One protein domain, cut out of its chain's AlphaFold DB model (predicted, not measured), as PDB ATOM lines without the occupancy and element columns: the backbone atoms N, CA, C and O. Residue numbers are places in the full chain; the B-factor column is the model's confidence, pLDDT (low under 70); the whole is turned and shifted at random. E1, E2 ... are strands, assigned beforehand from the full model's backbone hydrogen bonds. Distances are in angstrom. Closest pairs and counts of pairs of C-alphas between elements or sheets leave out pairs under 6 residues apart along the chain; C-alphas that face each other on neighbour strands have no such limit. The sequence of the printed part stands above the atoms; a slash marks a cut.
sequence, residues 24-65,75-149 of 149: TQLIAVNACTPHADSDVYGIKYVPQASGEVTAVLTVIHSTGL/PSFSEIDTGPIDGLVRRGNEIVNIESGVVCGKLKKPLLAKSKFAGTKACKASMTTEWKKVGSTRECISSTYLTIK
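This is residues 24 to 65 and 75 to 149 of the 149 residues of an uncharacterized protein of Proteobacteria bacterium (UniProt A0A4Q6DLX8). Two strongly twisted sheets stand face to face as a sandwich, with their strands crossed at 55 degrees; the larger, of seven strands, is curled like part of a barrel, and the smaller is E1 E10 E9. The long hairpin of E9 and E10 reaches one end of the long axis with its tip at Gly 135 and Ser 136, while the short strands E5, E6 and E7 lie toward the other end. The large sheet is a folded sheet, bent back on itself into two leaves, E4 E3 facing E8 E7 E6 E5 with E2 as the hinge. The 117 printed residues hold ten named strands, E1 to E10 along the chain, and no named helix; the class is all strand, and both sheets, in the orders E4 E3 E2 E8 E7 E6 E5 and E1 E10 E9, are antiparallel. The whole is compact, with a radius of gyration of the C-alphas of 15.5 A, and elongated, spanning 50 by 30 by 26 A.

E1, residues 24 to 31, bends by 51 degrees at residue 27 and is antiparallel to E10, residues 137 to 148, with N 25 and O 146 2.9 A apart. E10 forms a hairpin with E9, residues 123 to 134, where N 130 and O 141 are 2.8 A apart. E2, residues 37 to 47, bends by 54 degrees at residue 41 and forms a hairpin with E3, residues 53 to 62; N 44 and O 56 are 2.9 A apart. E4, residues 76 to 84, is an edge strand antiparallel to E3, with N 80 and O 57 at 2.8 A. E5, residues 88 to 91, E6, residues 94 to 97, E7, residues 103 to 107, and E8, residues 117 to 119, form a meander, each strand the antiparallel neighbour of the one before; N 96 and O 89, N 95 and O 105, and N 118 and O 106 are 2.9, 2.8 and 3.0 A apart. E8 is antiparallel to E2, with N 45 and O 117 at 2.9 A. Between the sheets, the closest C-alphas of E2 and E9 are those of Val 40 and Ser 126, 6.0 A, and of E1 and E4 those of Ala 28 and Thr 82, 5.1 A. E1 and E3 are apart.

E1 begins at C-alpha 24 (122.602, 105.924, 130.864) and measures 21.0 A; E2, E3 and E4 measure 29.5, 28.8 and 25.6 A. E9 measures 33.2 A, and E10 measures 35.4 A, ending at C-alpha 148 (117.611, 104.019, 127.311).

The two C-alphas farthest apart, of Lys 109 and Ser 136, are 51.4 A apart. Residues 66 to 74 are not printed, and C-alphas 65 and 75 are 11.4 A apart across the cut. Of the links printed whole, E7 to E8 is short and the others are tight. Mean pLDDT of the printed part is 85.2; residues 34 to 35, 63 to 65 and 109 to 115 are under 70.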
ATOM      1  N   THR A  24     123.022 105.102 129.720       89.50
ATOM      2  CA  THR A  24     122.602 105.924 130.864       89.50
ATOM      3  C   THR A  24     123.307 107.270 130.818       89.50
ATOM      4  O   THR A  24     124.533 107.317 130.777       89.50
ATOM      5  N   GLN A  25     122.541 108.358 130.864       90.62
ATOM      6  CA  GLN A  25     123.062 109.726 130.826       90.62
ATOM      7  C   GLN A  25     122.498 110.572 131.966       90.62
ATOM      8  O   GLN A  25     121.331 110.427 132.329       90.62
ATOM      9  N   LEU A  26     123.321 111.454 132.532       91.81
ATOM     10  CA  LEU A  26     122.886 112.453 133.509       91.81
ATOM     11  C   LEU A  26     122.097 113.548 132.782       91.81
ATOM     12  O   LEU A  26     122.605 114.118 131.822       91.81
ATOM     13  N   ILE A  27     120.876 113.834 133.233       91.88
ATOM     14  CA  ILE A  27     119.987 114.822 132.592       91.88
ATOM     15  C   ILE A  27     119.550 115.956 133.518       91.88
ATOM     16  O   ILE A  27     118.972 116.923 133.047       91.88
ATOM     17  N   ALA A  28     119.773 115.849 134.827       91.00
ATOM     18  CA  ALA A  28     119.501 116.939 135.760       91.00
ATOM     19  C   ALA A  28     120.303 116.772 137.052       91.00
ATOM     20  O   ALA A  28     120.545 115.650 137.502       91.00
ATOM     21  N   VAL A  29     120.659 117.895 137.670       90.62
ATOM     22  CA  VAL A  29     121.236 117.966 139.015       90.62
ATOM     23  C   VAL A  29     120.517 119.076 139.767       90.62
ATOM     24  O   VAL A  29     120.454 120.200 139.276       90.62
ATOM     25  N   ASN A  30     119.973 118.770 140.942       86.81
ATOM     26  CA  ASN A  30     119.214 119.721 141.752       86.81
ATOM     27  C   ASN A  30     119.619 119.638 143.223       86.81
ATOM     28  O   ASN A  30     119.988 118.571 143.712       86.81
ATOM     29  N   ALA A  31     119.498 120.754 143.939       85.50
ATOM     30  CA  ALA A  31     119.534 120.731 145.394       85.50
ATOM     31  C   ALA A  31     118.267 120.038 145.920       85.50
ATOM     32  O   ALA A  31     117.165 120.318 145.442       85.50
ATOM     33  N   CYS A  32     118.422 119.137 146.887       81.44
ATOM     34  CA  CYS A  32     117.306 118.418 147.502       81.44
ATOM     35  C   CYS A  32     117.082 118.804 148.958       81.44
ATOM     36  O   CYS A  32     117.895 119.480 149.594       81.44
ATOM     37  N   THR A  33     115.939 118.375 149.490       75.19
ATOM     38  CA  THR A  33     115.640 118.523 150.905       75.19
ATOM     39  C   THR A  33     116.442 117.509 151.725       75.19
ATOM     40  O   THR A  33     116.547 116.341 151.356       75.19
ATOM     41  N   PRO A  34     116.978 117.931 152.880       65.94
ATOM     42  CA  PRO A  34     117.919 117.150 153.670       65.94
ATOM     43  C   PRO A  34     117.361 115.880 154.346       65.94
ATOM     44  O   PRO A  34     118.055 115.257 155.136       65.94
ATOM     45  N   HIS A  35     116.111 115.491 154.112       68.44
ATOM     46  CA  HIS A  35     115.493 114.346 154.797       68.44
ATOM     47  C   HIS A  35     114.469 113.612 153.923       68.44
ATOM     48  O   HIS A  35     113.641 112.876 154.450       68.44
ATOM     49  N   ALA A  36     114.484 113.839 152.608       70.62
ATOM     50  CA  ALA A  36     113.548 113.193 151.703       70.62
ATOM     51  C   ALA A  36     114.242 112.095 150.899       70.62
ATOM     52  O   ALA A  36     115.276 112.334 150.269       70.62
ATOM     53  N   ASP A  37     113.620 110.922 150.890       76.69
ATOM     54  CA  ASP A  37     113.822 109.951 149.828       76.69
ATOM     55  C   ASP A  37     112.938 110.359 148.657       76.69
ATOM     56  O   ASP A  37     111.759 110.700 148.827       76.69
ATOM     57  N   SER A  38     113.517 110.343 147.462       82.50
ATOM     58  CA  SER A  38     112.874 110.915 146.294       82.50
ATOM     59  C   SER A  38     112.990 109.986 145.096       82.50
ATOM     60  O   SER A  38     114.092 109.632 144.677       82.50
ATOM     61  N   ASP A  39     111.847 109.665 144.497       87.75
ATOM     62  CA  ASP A  39     111.745 108.745 143.366       87.75
ATOM     63  C   ASP A  39     111.041 109.395 142.176       87.75
ATOM     64  O   ASP A  39     110.066 110.137 142.321       87.75
ATOM     65  N   VAL A  40     111.499 109.075 140.963       90.31
ATOM     66  CA  VAL A  40     110.823 109.500 139.730       90.31
ATOM     67  C   VAL A  40     109.683 108.536 139.429       90.31
ATOM     68  O   VAL A  40     109.911 107.366 139.127       90.31
ATOM     69  N   TYR A  41     108.449 109.038 139.436       88.62
ATOM     70  CA  TYR A  41     107.268 108.230 139.117       88.62
ATOM     71  C   TYR A  41     106.735 108.473 137.703       88.62
ATOM     72  O   TYR A  41     105.963 107.668 137.175       88.62
ATOM     73  N   GLY A  42     107.119 109.588 137.082       90.12
ATOM     74  CA  GLY A  42     106.605 110.000 135.788       90.12
ATOM     75  C   GLY A  42     107.630 110.773 134.975       90.12
ATOM     76  O   GLY A  42     108.408 111.559 135.506       90.12
ATOM     77  N   ILE A  43     107.592 110.561 133.659       92.19
ATOM     78  CA  ILE A  43     108.387 111.306 132.683       92.19
ATOM     79  C   ILE A  43     107.442 111.814 131.609       92.19
ATOM     80  O   ILE A  43     106.687 111.039 130.999       92.19
ATOM     81  N   LYS A  44     107.510 113.116 131.349       91.88
ATOM     82  CA  LYS A  44     106.792 113.762 130.263       91.88
ATOM     83  C   LYS A  44     107.771 114.505 129.371       91.88
ATOM     84  O   LYS A  44     108.369 115.479 129.803       91.88
ATOM     85  N   TYR A  45     107.858 114.105 128.111       92.56
ATOM     86  CA  TYR A  45     108.694 114.790 127.134       92.56
ATOM     87  C   TYR A  45     107.945 115.953 126.484       92.56
ATOM     88  O   TYR A  45     106.742 115.860 126.185       92.56
ATOM     89  N   VAL A  46     108.672 117.045 126.268       91.50
ATOM     90  CA  VAL A  46     108.176 118.290 125.690       91.50
ATOM     91  C   VAL A  46     109.114 118.700 124.550       91.50
ATOM     92  O   VAL A  46     110.257 119.071 124.801       91.50
ATOM     93  N   PRO A  47     108.657 118.620 123.290       89.06
ATOM     94  CA  PRO A  47     109.385 119.197 122.169       89.06
ATOM     95  C   PRO A  47     109.420 120.722 122.291       89.06
ATOM     96  O   PRO A  47     108.376 121.344 122.504       89.06
ATOM     97  N   GLN A  48     110.595 121.308 122.111       86.88
ATOM     98  CA  GLN A  48     110.809 122.749 122.058       86.88
ATOM     99  C   GLN A  48     110.697 123.266 120.621       86.88
ATOM    100  O   GLN A  48     110.783 122.505 119.654       86.88
ATOM    101  N   ALA A  49     110.513 124.579 120.469       82.00
ATOM    102  CA  ALA A  49     110.438 125.216 119.153       82.00
ATOM    103  C   ALA A  49     111.750 125.088 118.352       82.00
ATOM    104  O   ALA A  49     111.705 125.030 117.127       82.00
ATOM    105  N   SER A  50     112.893 124.986 119.041       81.69
ATOM    106  CA  SER A  50     114.223 124.735 118.461       81.69
ATOM    107  C   SER A  50     114.377 123.331 117.858       81.69
ATOM    108  O   SER A  50     115.335 123.082 117.135       81.69
ATOM    109  N   GLY A  51     113.446 122.410 118.136       77.94
ATOM    110  CA  GLY A  51     113.540 120.997 117.759       77.94
ATOM    111  C   GLY A  51     114.158 120.105 118.839       77.94
ATOM    112  O   GLY A  51     114.043 118.881 118.748       77.94
ATOM    113  N   GLU A  52     114.738 120.702 119.882       88.25
ATOM    114  CA  GLU A  52     115.229 119.998 121.067       88.25
ATOM    115  C   GLU A  52     114.075 119.378 121.862       88.25
ATOM    116  O   GLU A  52     112.917 119.799 121.774       88.25
ATOM    117  N   VAL A  53     114.388 118.371 122.671       91.88
ATOM    118  CA  VAL A  53     113.417 117.718 123.548       91.88
ATOM    119  C   VAL A  53     113.847 117.920 124.990       91.88
ATOM    120  O   VAL A  53     114.949 117.533 125.357       91.88
ATOM    121  N   THR A  54     112.960 118.468 125.817       92.12
ATOM    122  CA  THR A  54     113.133 118.485 127.276       92.12
ATOM    123  C   THR A  54     112.245 117.430 127.927       92.12
ATOM    124  O   THR A  54     111.312 116.903 127.301       92.12
ATOM    125  N   ALA A  55     112.502 117.110 129.194       91.56
ATOM    126  CA  ALA A  55     111.579 116.336 130.015       91.56
ATOM    127  C   ALA A  55     111.177 117.084 131.286       91.56
ATOM    128  O   ALA A  55     112.006 117.668 131.978       91.56
ATOM    129  N   VAL A  56     109.890 116.980 131.611       92.00
ATOM    130  CA  VAL A  56     109.352 117.283 132.932       92.00
ATOM    131  C   VAL A  56     109.206 115.962 133.666       92.00
ATOM    132  O   VAL A  56     108.426 115.091 133.255       92.00
ATOM    133  N   LEU A  57     109.992 115.806 134.719       91.75
ATOM    134  CA  LEU A  57     109.955 114.655 135.602       91.75
ATOM    135  C   LEU A  57     109.026 114.968 136.746       91.75
ATOM    136  O   LEU A  57     109.070 116.064 137.299       91.75
ATOM    137  N   THR A  58     108.213 113.999 137.120       91.44
ATOM    138  CA  THR A  58     107.410 114.130 138.320       91.44
ATOM    139  C   THR A  58     107.981 113.200 139.375       91.44
ATOM    140  O   THR A  58     108.224 112.014 139.125       91.44
ATOM    141  N   VAL A  59     108.277 113.793 140.526       89.69
ATOM    142  CA  VAL A  59     109.027 113.195 141.625       89.69
ATOM    143  C   VAL A  59     108.118 113.093 142.834       89.69
ATOM    144  O   VAL A  59     107.389 114.038 143.133       89.69
ATOM    145  N   ILE A  60     108.158 111.943 143.497       87.19
ATOM    146  CA  ILE A  60     107.546 111.727 144.807       87.19
ATOM    147  C   ILE A  60     108.629 111.938 145.850       87.19
ATOM    148  O   ILE A  60     109.679 111.308 145.759       87.19
ATOM    149  N   HIS A  61     108.357 112.782 146.836       84.25
ATOM    150  CA  HIS A  61     109.169 112.915 148.039       84.25
ATOM    151  C   HIS A  61     108.450 112.224 149.188       84.25
ATOM    152  O   HIS A  61     107.308 112.568 149.511       84.25
ATOM    153  N   SER A  62     109.127 111.262 149.801       74.88
ATOM    154  CA  SER A  62     108.678 110.584 151.011       74.88
ATOM    155  C   SER A  62     109.667 110.857 152.138       74.88
ATOM    156  O   SER A  62     110.869 110.977 151.910       74.88
ATOM    157  N   THR A  63     109.174 110.988 153.364       63.47
ATOM    158  CA  THR A  63     110.005 111.362 154.517       63.47
ATOM    159  C   THR A  63     110.769 110.189 155.135       63.47
ATOM    160  O   THR A  63     111.397 110.382 156.172       63.47
ATOM    161  N   GLY A  64     110.742 108.986 154.538       55.66
ATOM    162  CA  GLY A  64     111.529 107.802 154.943       55.66
ATOM    163  C   GLY A  64     111.269 107.259 156.363       55.66
ATOM    164  O   GLY A  64     111.613 106.121 156.679       55.66
ATOM    165  N   LEU A  65     110.630 108.036 157.232       52.19
ATOM    166  CA  LEU A  65     110.216 107.665 158.571       52.19
ATOM    167  C   LEU A  65     108.846 107.009 158.458       52.19
ATOM    168  O   LEU A  65     107.918 107.595 157.905       52.19
ATOM    169  N   PRO A  75     103.008 111.609 151.027       73.12
ATOM    170  CA  PRO A  75     103.978 111.814 149.963       73.12
ATOM    171  C   PRO A  75     103.641 113.101 149.206       73.12
ATOM    172  O   PRO A  75     102.496 113.319 148.798       73.12
ATOM    173  N   SER A  76     104.645 113.951 149.014       81.81
ATOM    174  CA  SER A  76     104.496 115.184 148.242       81.81
ATOM    175  C   SER A  76     105.019 114.990 146.824       81.81
ATOM    176  O   SER A  76     105.865 114.133 146.562       81.81
ATOM    177  N   PHE A  77     104.488 115.773 145.889       85.75
ATOM    178  CA  PHE A  77     104.821 115.683 144.474       85.75
ATOM    179  C   PHE A  77     105.466 116.984 144.008       85.75
ATOM    180  O   PHE A  77     104.941 118.065 144.271       85.75
ATOM    181  N   SER A  78     106.569 116.884 143.269       88.06
ATOM    182  CA  SER A  78     107.205 118.030 142.617       88.06
ATOM    183  C   SER A  78     107.501 117.734 141.153       88.06
ATOM    184  O   SER A  78     107.766 116.589 140.784       88.06
ATOM    185  N   GLU A  79     107.518 118.773 140.325       90.38
ATOM    186  CA  GLU A  79     107.995 118.689 138.946       90.38
ATOM    187  C   GLU A  79     109.435 119.209 138.849       90.38
ATOM    188  O   GLU A  79     109.764 120.245 139.423       90.38
ATOM    189  N   ILE A  80     110.285 118.489 138.117       89.12
ATOM    190  CA  ILE A  80     111.658 118.881 137.789       89.12
ATOM    191  C   ILE A  80     111.753 119.029 136.274       89.12
ATOM    192  O   ILE A  80     111.449 118.086 135.542       89.12
ATOM    193  N   ASP A  81     112.188 120.198 135.808       90.56
ATOM    194  CA  ASP A  81     112.581 120.383 134.411       90.56
ATOM    195  C   ASP A  81     114.051 119.989 134.241       90.56
ATOM    196  O   ASP A  81     114.905 120.332 135.057       90.56
ATOM    197  N   THR A  82     114.327 119.220 133.196       88.31
ATOM    198  CA  THR A  82     115.654 118.657 132.905       88.31
ATOM    199  C   THR A  82     116.460 119.536 131.955       88.31
ATOM    200  O   THR A  82     117.660 119.339 131.809       88.31
ATOM    201  N   GLY A  83     115.826 120.525 131.316       89.69
ATOM    202  CA  GLY A  83     116.432 121.208 130.178       89.69
ATOM    203  C   GLY A  83     116.530 120.294 128.945       89.69
ATOM    204  O   GLY A  83     115.891 119.236 128.903       89.69
ATOM    205  N   PRO A  84     117.242 120.725 127.887       90.25
ATOM    206  CA  PRO A  84     117.425 119.930 126.675       90.25
ATOM    207  C   PRO A  84     118.120 118.601 126.972       90.25
ATOM    208  O   PRO A  84     119.133 118.555 127.662       90.25
ATOM    209  N   ILE A  85     117.561 117.516 126.442       91.50
ATOM    210  CA  ILE A  85     118.131 116.177 126.553       91.50
ATOM    211  C   ILE A  85     118.829 115.847 125.242       91.50
ATOM    212  O   ILE A  85     118.177 115.631 124.213       91.50
ATOM    213  N   ASP A  86     120.151 115.751 125.308       88.56
ATOM    214  CA  ASP A  86     120.972 115.390 124.162       88.56
ATOM    215  C   ASP A  86     120.568 114.026 123.591       88.56
ATOM    216  O   ASP A  86     120.212 113.078 124.303       88.56
ATOM    217  N   GLY A  87     120.585 113.943 122.261       88.81
ATOM    218  CA  GLY A  87     120.290 112.711 121.540       88.81
ATOM    219  C   GLY A  87     118.807 112.346 121.451       88.81
ATOM    220  O   GLY A  87     118.504 111.303 120.876       88.81
ATOM    221  N   LEU A  88     117.868 113.155 121.959       92.31
ATOM    222  CA  LEU A  88     116.427 112.945 121.757       92.31
ATOM    223  C   LEU A  88     115.844 113.923 120.736       92.31
ATOM    224  O   LEU A  88     116.079 115.126 120.791       92.31
ATOM    225  N   VAL A  89     115.006 113.410 119.833       92.38
ATOM    226  CA  VAL A  89     114.296 114.222 118.834       92.38
ATOM    227  C   VAL A  89     112.836 113.805 118.715       92.38
ATOM    228  O   VAL A  89     112.476 112.641 118.911       92.38
ATOM    229  N   ARG A  90     111.970 114.750 118.341       92.00
ATOM    230  CA  ARG A  90     110.588 114.446 117.961       92.00
ATOM    231  C   ARG A  90     110.521 113.939 116.518       92.00
ATOM    232  O   ARG A  90     110.879 114.656 115.588       92.00
ATOM    233  N   ARG A  91     109.944 112.753 116.313       90.62
ATOM    234  CA  ARG A  91     109.570 112.205 114.996       90.62
ATOM    235  C   ARG A  91     108.066 111.954 114.957       90.62
ATOM    236  O   ARG A  91     107.567 110.948 115.455       90.62
ATOM    237  N   GLY A  92     107.317 112.907 114.402       88.75
ATOM    238  CA  GLY A  92     105.854 112.842 114.336       88.75
ATOM    239  C   GLY A  92     105.207 112.754 115.725       88.75
ATOM    240  O   GLY A  92     105.187 113.742 116.472       88.75
ATOM    241  N   ASN A  93     104.686 111.566 116.047       89.69
ATOM    242  CA  ASN A  93     104.000 111.241 117.304       89.69
ATOM    243  C   ASN A  93     104.889 110.513 118.321       89.69
ATOM    244  O   ASN A  93     104.388 110.063 119.357       89.69
ATOM    245  N   GLU A  94     106.200 110.462 118.078       92.12
ATOM    246  CA  GLU A  94     107.168 109.808 118.955       92.12
ATOM    247  C   GLU A  94     108.343 110.725 119.325       92.12
ATOM    248  O   GLU A  94     108.723 111.621 118.569       92.12
ATOM    249  N   ILE A  95     108.911 110.491 120.507       93.62
ATOM    250  CA  ILE A  95     110.230 110.975 120.921       93.62
ATOM    251  C   ILE A  95     111.186 109.805 120.800       93.62
ATOM    252  O   ILE A  95     110.934 108.749 121.385       93.62
ATOM    253  N   VAL A  96     112.258 109.996 120.046       93.06
ATOM    254  CA  VAL A  96     113.151 108.924 119.619       93.06
ATOM    255  C   VAL A  96     114.584 109.304 119.954       93.06
ATOM    256  O   VAL A  96     114.987 110.444 119.723       93.06
ATOM    257  N   ASN A  97     115.350 108.350 120.477       93.19
ATOM    258  CA  ASN A  97     116.792 108.494 120.582       93.19
ATOM    259  C   ASN A  97     117.423 108.430 119.183       93.19
ATOM    260  O   ASN A  97     117.157 107.504 118.418       93.19
ATOM    261  N   ILE A  98     118.217 109.439 118.834       90.75
ATOM    262  CA  ILE A  98     118.744 109.648 117.481       90.75
ATOM    263  C   ILE A  98     119.667 108.499 117.065       90.75
ATOM    264  O   ILE A  98     119.591 108.066 115.917       90.75
ATOM    265  N   GLU A  99     120.491 108.002 117.988       88.62
ATOM    266  CA  GLU A  99     121.513 106.988 117.710       88.62
ATOM    267  C   GLU A  99     120.924 105.578 117.621       88.62
ATOM    268  O   GLU A  99     121.148 104.861 116.650       88.62
ATOM    269  N   SER A 100     120.136 105.182 118.622       88.25
ATOM    270  CA  SER A 100     119.590 103.822 118.740       88.25
ATOM    271  C   SER A 100     118.247 103.625 118.032       88.25
ATOM    272  O   SER A 100     117.824 102.494 117.805       88.25
ATOM    273  N   GLY A 101     117.529 104.708 117.717       90.75
ATOM    274  CA  GLY A 101     116.162 104.641 117.193       90.75
ATOM    275  C   GLY A 101     115.107 104.224 118.227       90.75
ATOM    276  O   GLY A 101     113.941 104.043 117.869       90.75
ATOM    277  N   VAL A 102     115.474 104.082 119.505       93.31
ATOM    278  CA  VAL A 102     114.558 103.675 120.577       93.31
ATOM    279  C   VAL A 102     113.522 104.766 120.856       93.31
ATOM    280  O   VAL A 102     113.852 105.941 121.025       93.31
ATOM    281  N   VAL A 103     112.247 104.374 120.947       93.94
ATOM    282  CA  VAL A 103     111.141 105.294 121.246       93.94
ATOM    283  C   VAL A 103     111.018 105.517 122.754       93.94
ATOM    284  O   VAL A 103     110.488 104.675 123.484       93.94
ATOM    285  N   CYS A 104     111.433 106.695 123.210       93.12
ATOM    286  CA  CYS A 104     111.352 107.115 124.605       93.12
ATOM    287  C   CYS A 104     109.989 107.659 125.018       93.12
ATOM    288  O   CYS A 104     109.629 107.550 126.190       93.12
ATOM    289  N   GLY A 105     109.211 108.222 124.092       93.19
ATOM    290  CA  GLY A 105     107.916 108.813 124.417       93.19
ATOM    291  C   GLY A 105     106.923 108.756 123.271       93.19
ATOM    292  O   GLY A 105     107.310 108.821 122.108       93.19
ATOM    293  N   LYS A 106     105.629 108.661 123.591       91.00
ATOM    294  CA  LYS A 106     104.542 108.704 122.598       91.00
ATOM    295  C   LYS A 106     103.511 109.757 122.960       91.00
ATOM    296  O   LYS A 106     103.202 109.959 124.139       91.00
ATOM    297  N   LEU A 107     102.967 110.413 121.942       87.56
ATOM    298  CA  LEU A 107     101.899 111.389 122.102       87.56
ATOM    299  C   LEU A 107     100.658 110.697 122.695       87.56
ATOM    300  O   LEU A 107     100.119 109.764 122.097       87.56
ATOM    301  N   LYS A 108     100.185 111.140 123.867       75.38
ATOM    302  CA  LYS A 108      98.862 110.706 124.353       75.38
ATOM    303  C   LYS A 108      97.788 111.379 123.492       75.38
ATOM    304  O   LYS A 108      97.952 112.542 123.128       75.38
ATOM    305  N   LYS A 109      96.713 110.648 123.154       63.22
ATOM    306  CA  LYS A 109      95.600 111.154 122.323       63.22
ATOM    307  C   LYS A 109      95.209 112.580 122.756       63.22
ATOM    308  O   LYS A 109      95.097 112.822 123.961       63.22
ATOM    309  N   PRO A 110      95.036 113.516 121.808       52.56
ATOM    310  CA  PRO A 110      94.870 114.925 122.125       52.56
ATOM    311  C   PRO A 110      93.508 115.132 122.783       52.56
ATOM    312  O   PRO A 110      92.486 115.051 122.112       52.56
ATOM    313  N   LEU A 111      93.484 115.390 124.091       52.88
ATOM    314  CA  LEU A 111      92.283 115.938 124.716       52.88
ATOM    315  C   LEU A 111      92.231 117.457 124.532       52.88
ATOM    316  O   LEU A 111      91.174 117.965 124.202       52.88
ATOM    317  N   LEU A 112      93.354 118.181 124.611       50.50
ATOM    318  CA  LEU A 112      93.401 119.634 124.401       50.50
ATOM    319  C   LEU A 112      94.829 120.068 124.018       50.50
ATOM    320  O   LEU A 112      95.735 119.864 124.819       50.50
ATOM    321  N   ALA A 113      95.002 120.626 122.810       51.41
ATOM    322  CA  ALA A 113      96.040 121.533 122.256       51.41
ATOM    323  C   ALA A 113      97.528 121.506 122.711       51.41
ATOM    324  O   ALA A 113      98.323 122.291 122.202       51.41
ATOM    325  N   LYS A 114      97.968 120.635 123.619       58.41
ATOM    326  CA  LYS A 114      99.361 120.525 124.065       58.41
ATOM    327  C   LYS A 114      99.884 119.150 123.679       58.41
ATOM    328  O   LYS A 114      99.428 118.141 124.217       58.41
ATOM    329  N   SER A 115     100.842 119.107 122.752       67.50
ATOM    330  CA  SER A 115     101.492 117.871 122.314       67.50
ATOM    331  C   SER A 115     102.395 117.313 123.418       67.50
ATOM    332  O   SER A 115     103.604 117.516 123.409       67.50
ATOM    333  N   LYS A 116     101.800 116.659 124.421       75.12
ATOM    334  CA  LYS A 116     102.517 116.057 125.550       75.12
ATOM    335  C   LYS A 116     102.801 114.584 125.264       75.12
ATOM    336  O   LYS A 116     101.881 113.816 124.971       75.12
ATOM    337  N   PHE A 117     104.062 114.189 125.402       86.69
ATOM    338  CA  PHE A 117     104.507 112.819 125.182       86.69
ATOM    339  C   PHE A 117     104.756 112.153 126.530       86.69
ATOM    340  O   PHE A 117     105.474 112.693 127.367       86.69
ATOM    341  N   ALA A 118     104.142 110.996 126.756       88.06
ATOM    342  CA  ALA A 118     104.375 110.215 127.968       88.06
ATOM    343  C   ALA A 118     105.521 109.230 127.735       88.06
ATOM    344  O   ALA A 118     105.608 108.649 126.648       88.06
ATOM    345  N   GLY A 119     106.371 109.043 128.747       87.25
ATOM    346  CA  GLY A 119     107.473 108.090 128.680       87.25
ATOM    347  C   GLY A 119     107.024 106.649 128.434       87.25
ATOM    348  O   GLY A 119     105.942 106.232 128.856       87.25
ATOM    349  N   THR A 120     107.854 105.890 127.722       89.38
ATOM    350  CA  THR A 120     107.681 104.447 127.500       89.38
ATOM    351  C   THR A 120     108.519 103.643 128.497       89.38
ATOM    352  O   THR A 120     109.323 104.186 129.244       89.38
ATOM    353  N   LYS A 121     108.378 102.311 128.501       87.31
ATOM    354  CA  LYS A 121     109.238 101.435 129.318       87.31
ATOM    355  C   LYS A 121     110.686 101.355 128.814       87.31
ATOM    356  O   LYS A 121     111.532 100.874 129.568       87.31
ATOM    357  N   ALA A 122     110.940 101.775 127.571       88.94
ATOM    358  CA  ALA A 122     112.256 101.715 126.943       88.94
ATOM    359  C   ALA A 122     113.193 102.809 127.467       88.94
ATOM    360  O   ALA A 122     114.395 102.590 127.536       88.94
ATOM    361  N   CYS A 123     112.644 103.945 127.913       91.00
ATOM    362  CA  CYS A 123     113.423 105.014 128.526       91.00
ATOM    363  C   CYS A 123     112.921 105.278 129.944       91.00
ATOM    364  O   CYS A 123     111.755 105.616 130.149       91.00
ATOM    365  N   LYS A 124     113.795 105.096 130.932       91.50
ATOM    366  CA  LYS A 124     113.479 105.240 132.355       91.50
ATOM    367  C   LYS A 124     114.370 106.296 132.975       91.50
ATOM    368  O   LYS A 124     115.574 106.270 132.764       91.50
ATOM    369  N   ALA A 125     113.781 107.180 133.760       92.38
ATOM    370  CA  ALA A 125     114.515 108.102 134.598       92.38
ATOM    371  C   ALA A 125     114.624 107.497 135.997       92.38
ATOM    372  O   ALA A 125     113.655 106.938 136.509       92.38
ATOM    373  N   SER A 126     115.802 107.602 136.590       91.69
ATOM    374  CA  SER A 126     116.073 107.234 137.976       91.69
ATOM    375  C   SER A 126     116.779 108.389 138.654       91.69
ATOM    376  O   SER A 126     117.567 109.089 138.017       91.69
ATOM    377  N   MET A 127     116.532 108.569 139.943       91.00
ATOM    378  CA  MET A 127     117.180 109.612 140.717       91.00
ATOM    379  C   MET A 127     118.045 108.999 141.805       91.00
ATOM    380  O   MET A 127     117.698 107.971 142.376       91.00
ATOM    381  N   THR A 128     119.185 109.624 142.059       89.50
ATOM    382  CA  THR A 128     120.068 109.284 143.169       89.50
ATOM    383  C   THR A 128     120.292 110.531 143.998       89.50
ATOM    384  O   THR A 128     120.658 111.576 143.454       89.50
ATOM    385  N   THR A 129     120.104 110.415 145.305       87.25
ATOM    386  CA  THR A 129     120.352 111.499 146.252       87.25
ATOM    387  C   THR A 129     121.658 111.242 146.988       87.25
ATOM    388  O   THR A 129     121.874 110.166 147.542       87.25
ATOM    389  N   GLU A 130     122.537 112.237 146.988       88.00
ATOM    390  CA  GLU A 130     123.839 112.189 147.638       88.00
ATOM    391  C   GLU A 130     124.045 113.399 148.542       88.00
ATOM    392  O   GLU A 130     123.569 114.503 148.276       88.00
ATOM    393  N   TRP A 131     124.837 113.199 149.589       86.50
ATOM    394  CA  TRP A 131     125.217 114.243 150.527       86.50
ATOM    395  C   TRP A 131     126.671 114.605 150.357       86.50
ATOM    396  O   TRP A 131     127.558 113.827 150.716       86.50
ATOM    397  N   LYS A 132     126.924 115.806 149.847       87.31
ATOM    398  CA  LYS A 132     128.285 116.301 149.664       87.31
ATOM    399  C   LYS A 132     128.621 117.284 150.771       87.31
ATOM    400  O   LYS A 132     127.834 118.161 151.117       87.31
ATOM    401  N   LYS A 133     129.797 117.116 151.370       88.69
ATOM    402  CA  LYS A 133     130.323 118.073 152.342       88.69
ATOM    403  C   LYS A 133     130.849 119.290 151.582       88.69
ATOM    404  O   LYS A 133     131.743 119.138 150.755       88.69
ATOM    405  N   VAL A 134     130.327 120.471 151.894       86.12
ATOM    406  CA  VAL A 134     130.750 121.750 151.313       86.12
ATOM    407  C   VAL A 134     131.143 122.664 152.470       86.12
ATOM    408  O   VAL A 134     130.310 123.138 153.233       86.12
ATOM    409  N   GLY A 135     132.449 122.831 152.691       89.00
ATOM    410  CA  GLY A 135     132.957 123.524 153.881       89.00
ATOM    411  C   GLY A 135     132.544 122.830 155.189       89.00
ATOM    412  O   GLY A 135     132.879 121.662 155.418       89.00
ATOM    413  N   SER A 136     131.843 123.559 156.065       89.31
ATOM    414  CA  SER A 136     131.309 123.053 157.340       89.31
ATOM    415  C   SER A 136     129.876 122.516 157.246       89.31
ATOM    416  O   SER A 136     129.378 121.979 158.234       89.31
ATOM    417  N   THR A 137     129.211 122.643 156.096       85.00
ATOM    418  CA  THR A 137     127.833 122.184 155.878       85.00
ATOM    419  C   THR A 137     127.797 120.933 154.996       85.00
ATOM    420  O   THR A 137     128.790 120.531 154.378       85.00
ATOM    421  N   ARG A 138     126.646 120.253 154.980       84.12
ATOM    422  CA  ARG A 138     126.336 119.204 154.003       84.12
ATOM    423  C   ARG A 138     125.242 119.719 153.086       84.12
ATOM    424  O   ARG A 138     124.221 120.195 153.572       84.12
ATOM    425  N   GLU A 139     125.461 119.591 151.790       87.88
ATOM    426  CA  GLU A 139     124.475 119.902 150.764       87.88
ATOM    427  C   GLU A 139     123.902 118.594 150.219       87.88
ATOM    428  O   GLU A 139     124.640 117.643 149.936       87.88
ATOM    429  N   CYS A 140     122.576 118.542 150.120       87.12
ATOM    430  CA  CYS A 140     121.854 117.446 149.493       87.12
ATOM    431  C   CYS A 140     121.791 117.720 147.991       87.12
ATOM    432  O   CYS A 140     121.313 118.778 147.574       87.12
ATOM    433  N   ILE A 141     122.250 116.765 147.183       89.44
ATOM    434  CA  ILE A 141     122.214 116.840 145.725       89.44
ATOM    435  C   ILE A 141     121.466 115.627 145.179       89.44
ATOM    436  O   ILE A 141     121.878 114.488 145.394       89.44
ATOM    437  N   SER A 142     120.410 115.872 144.411       89.06
ATOM    438  CA  SER A 142     119.724 114.851 143.624       89.06
ATOM    439  C   SER A 142     120.190 114.915 142.178       89.06
ATOM    440  O   SER A 142     120.054 115.939 141.508       89.06
ATOM    441  N   SER A 143     120.732 113.804 141.691       91.81
ATOM    442  CA  SER A 143     121.135 113.620 140.297       91.81
ATOM    443  C   SER A 143     120.133 112.713 139.601       91.81
ATOM    444  O   SER A 143     119.799 111.644 140.115       91.81
ATOM    445  N   THR A 144     119.642 113.120 138.435       91.56
ATOM    446  CA  THR A 144     118.683 112.337 137.656       91.56
ATOM    447  C   THR A 144     119.322 111.811 136.386       91.56
ATOM    448  O   THR A 144     119.864 112.571 135.585       91.56
ATOM    449  N   TYR A 145     119.194 110.506 136.176       92.81
ATOM    450  CA  TYR A 145     119.743 109.801 135.031       92.81
ATOM    451  C   TYR A 145     118.630 109.258 134.147       92.81
ATOM    452  O   TYR A 145     117.682 108.659 134.652       92.81
ATOM    453  N   LEU A 146     118.767 109.409 132.832       92.50
ATOM    454  CA  LEU A 146     117.928 108.751 131.839       92.50
ATOM    455  C   LEU A 146     118.642 107.510 131.315       92.50
ATOM    456  O   LEU A 146     119.734 107.602 130.770       92.50
ATOM    457  N   THR A 147     118.000 106.359 131.461       92.25
ATOM    458  CA  THR A 147     118.444 105.069 130.933       92.25
ATOM    459  C   THR A 147     117.595 104.693 129.723       92.25
ATOM    460  O   THR A 147     116.373 104.601 129.851       92.25
ATOM    461  N   ILE A 148     118.227 104.432 128.582       89.88
ATOM    462  CA  ILE A 148     117.611 104.019 127.311       89.88
ATOM    463  C   ILE A 148     117.995 102.560 127.060       89.88
ATOM    464  O   ILE A 148     119.183 102.257 127.065       89.88
ATOM    465  N   LYS A 149     117.012 101.671 126.890       84.31
ATOM    466  CA  LYS A 149     117.184 100.212 126.768       84.31
ATOM    467  C   LYS A 149     116.910  99.682 125.371       84.31
ATOM    468  O   LYS A 149     115.958 100.189 124.741       84.31
TER     469      LYS A 149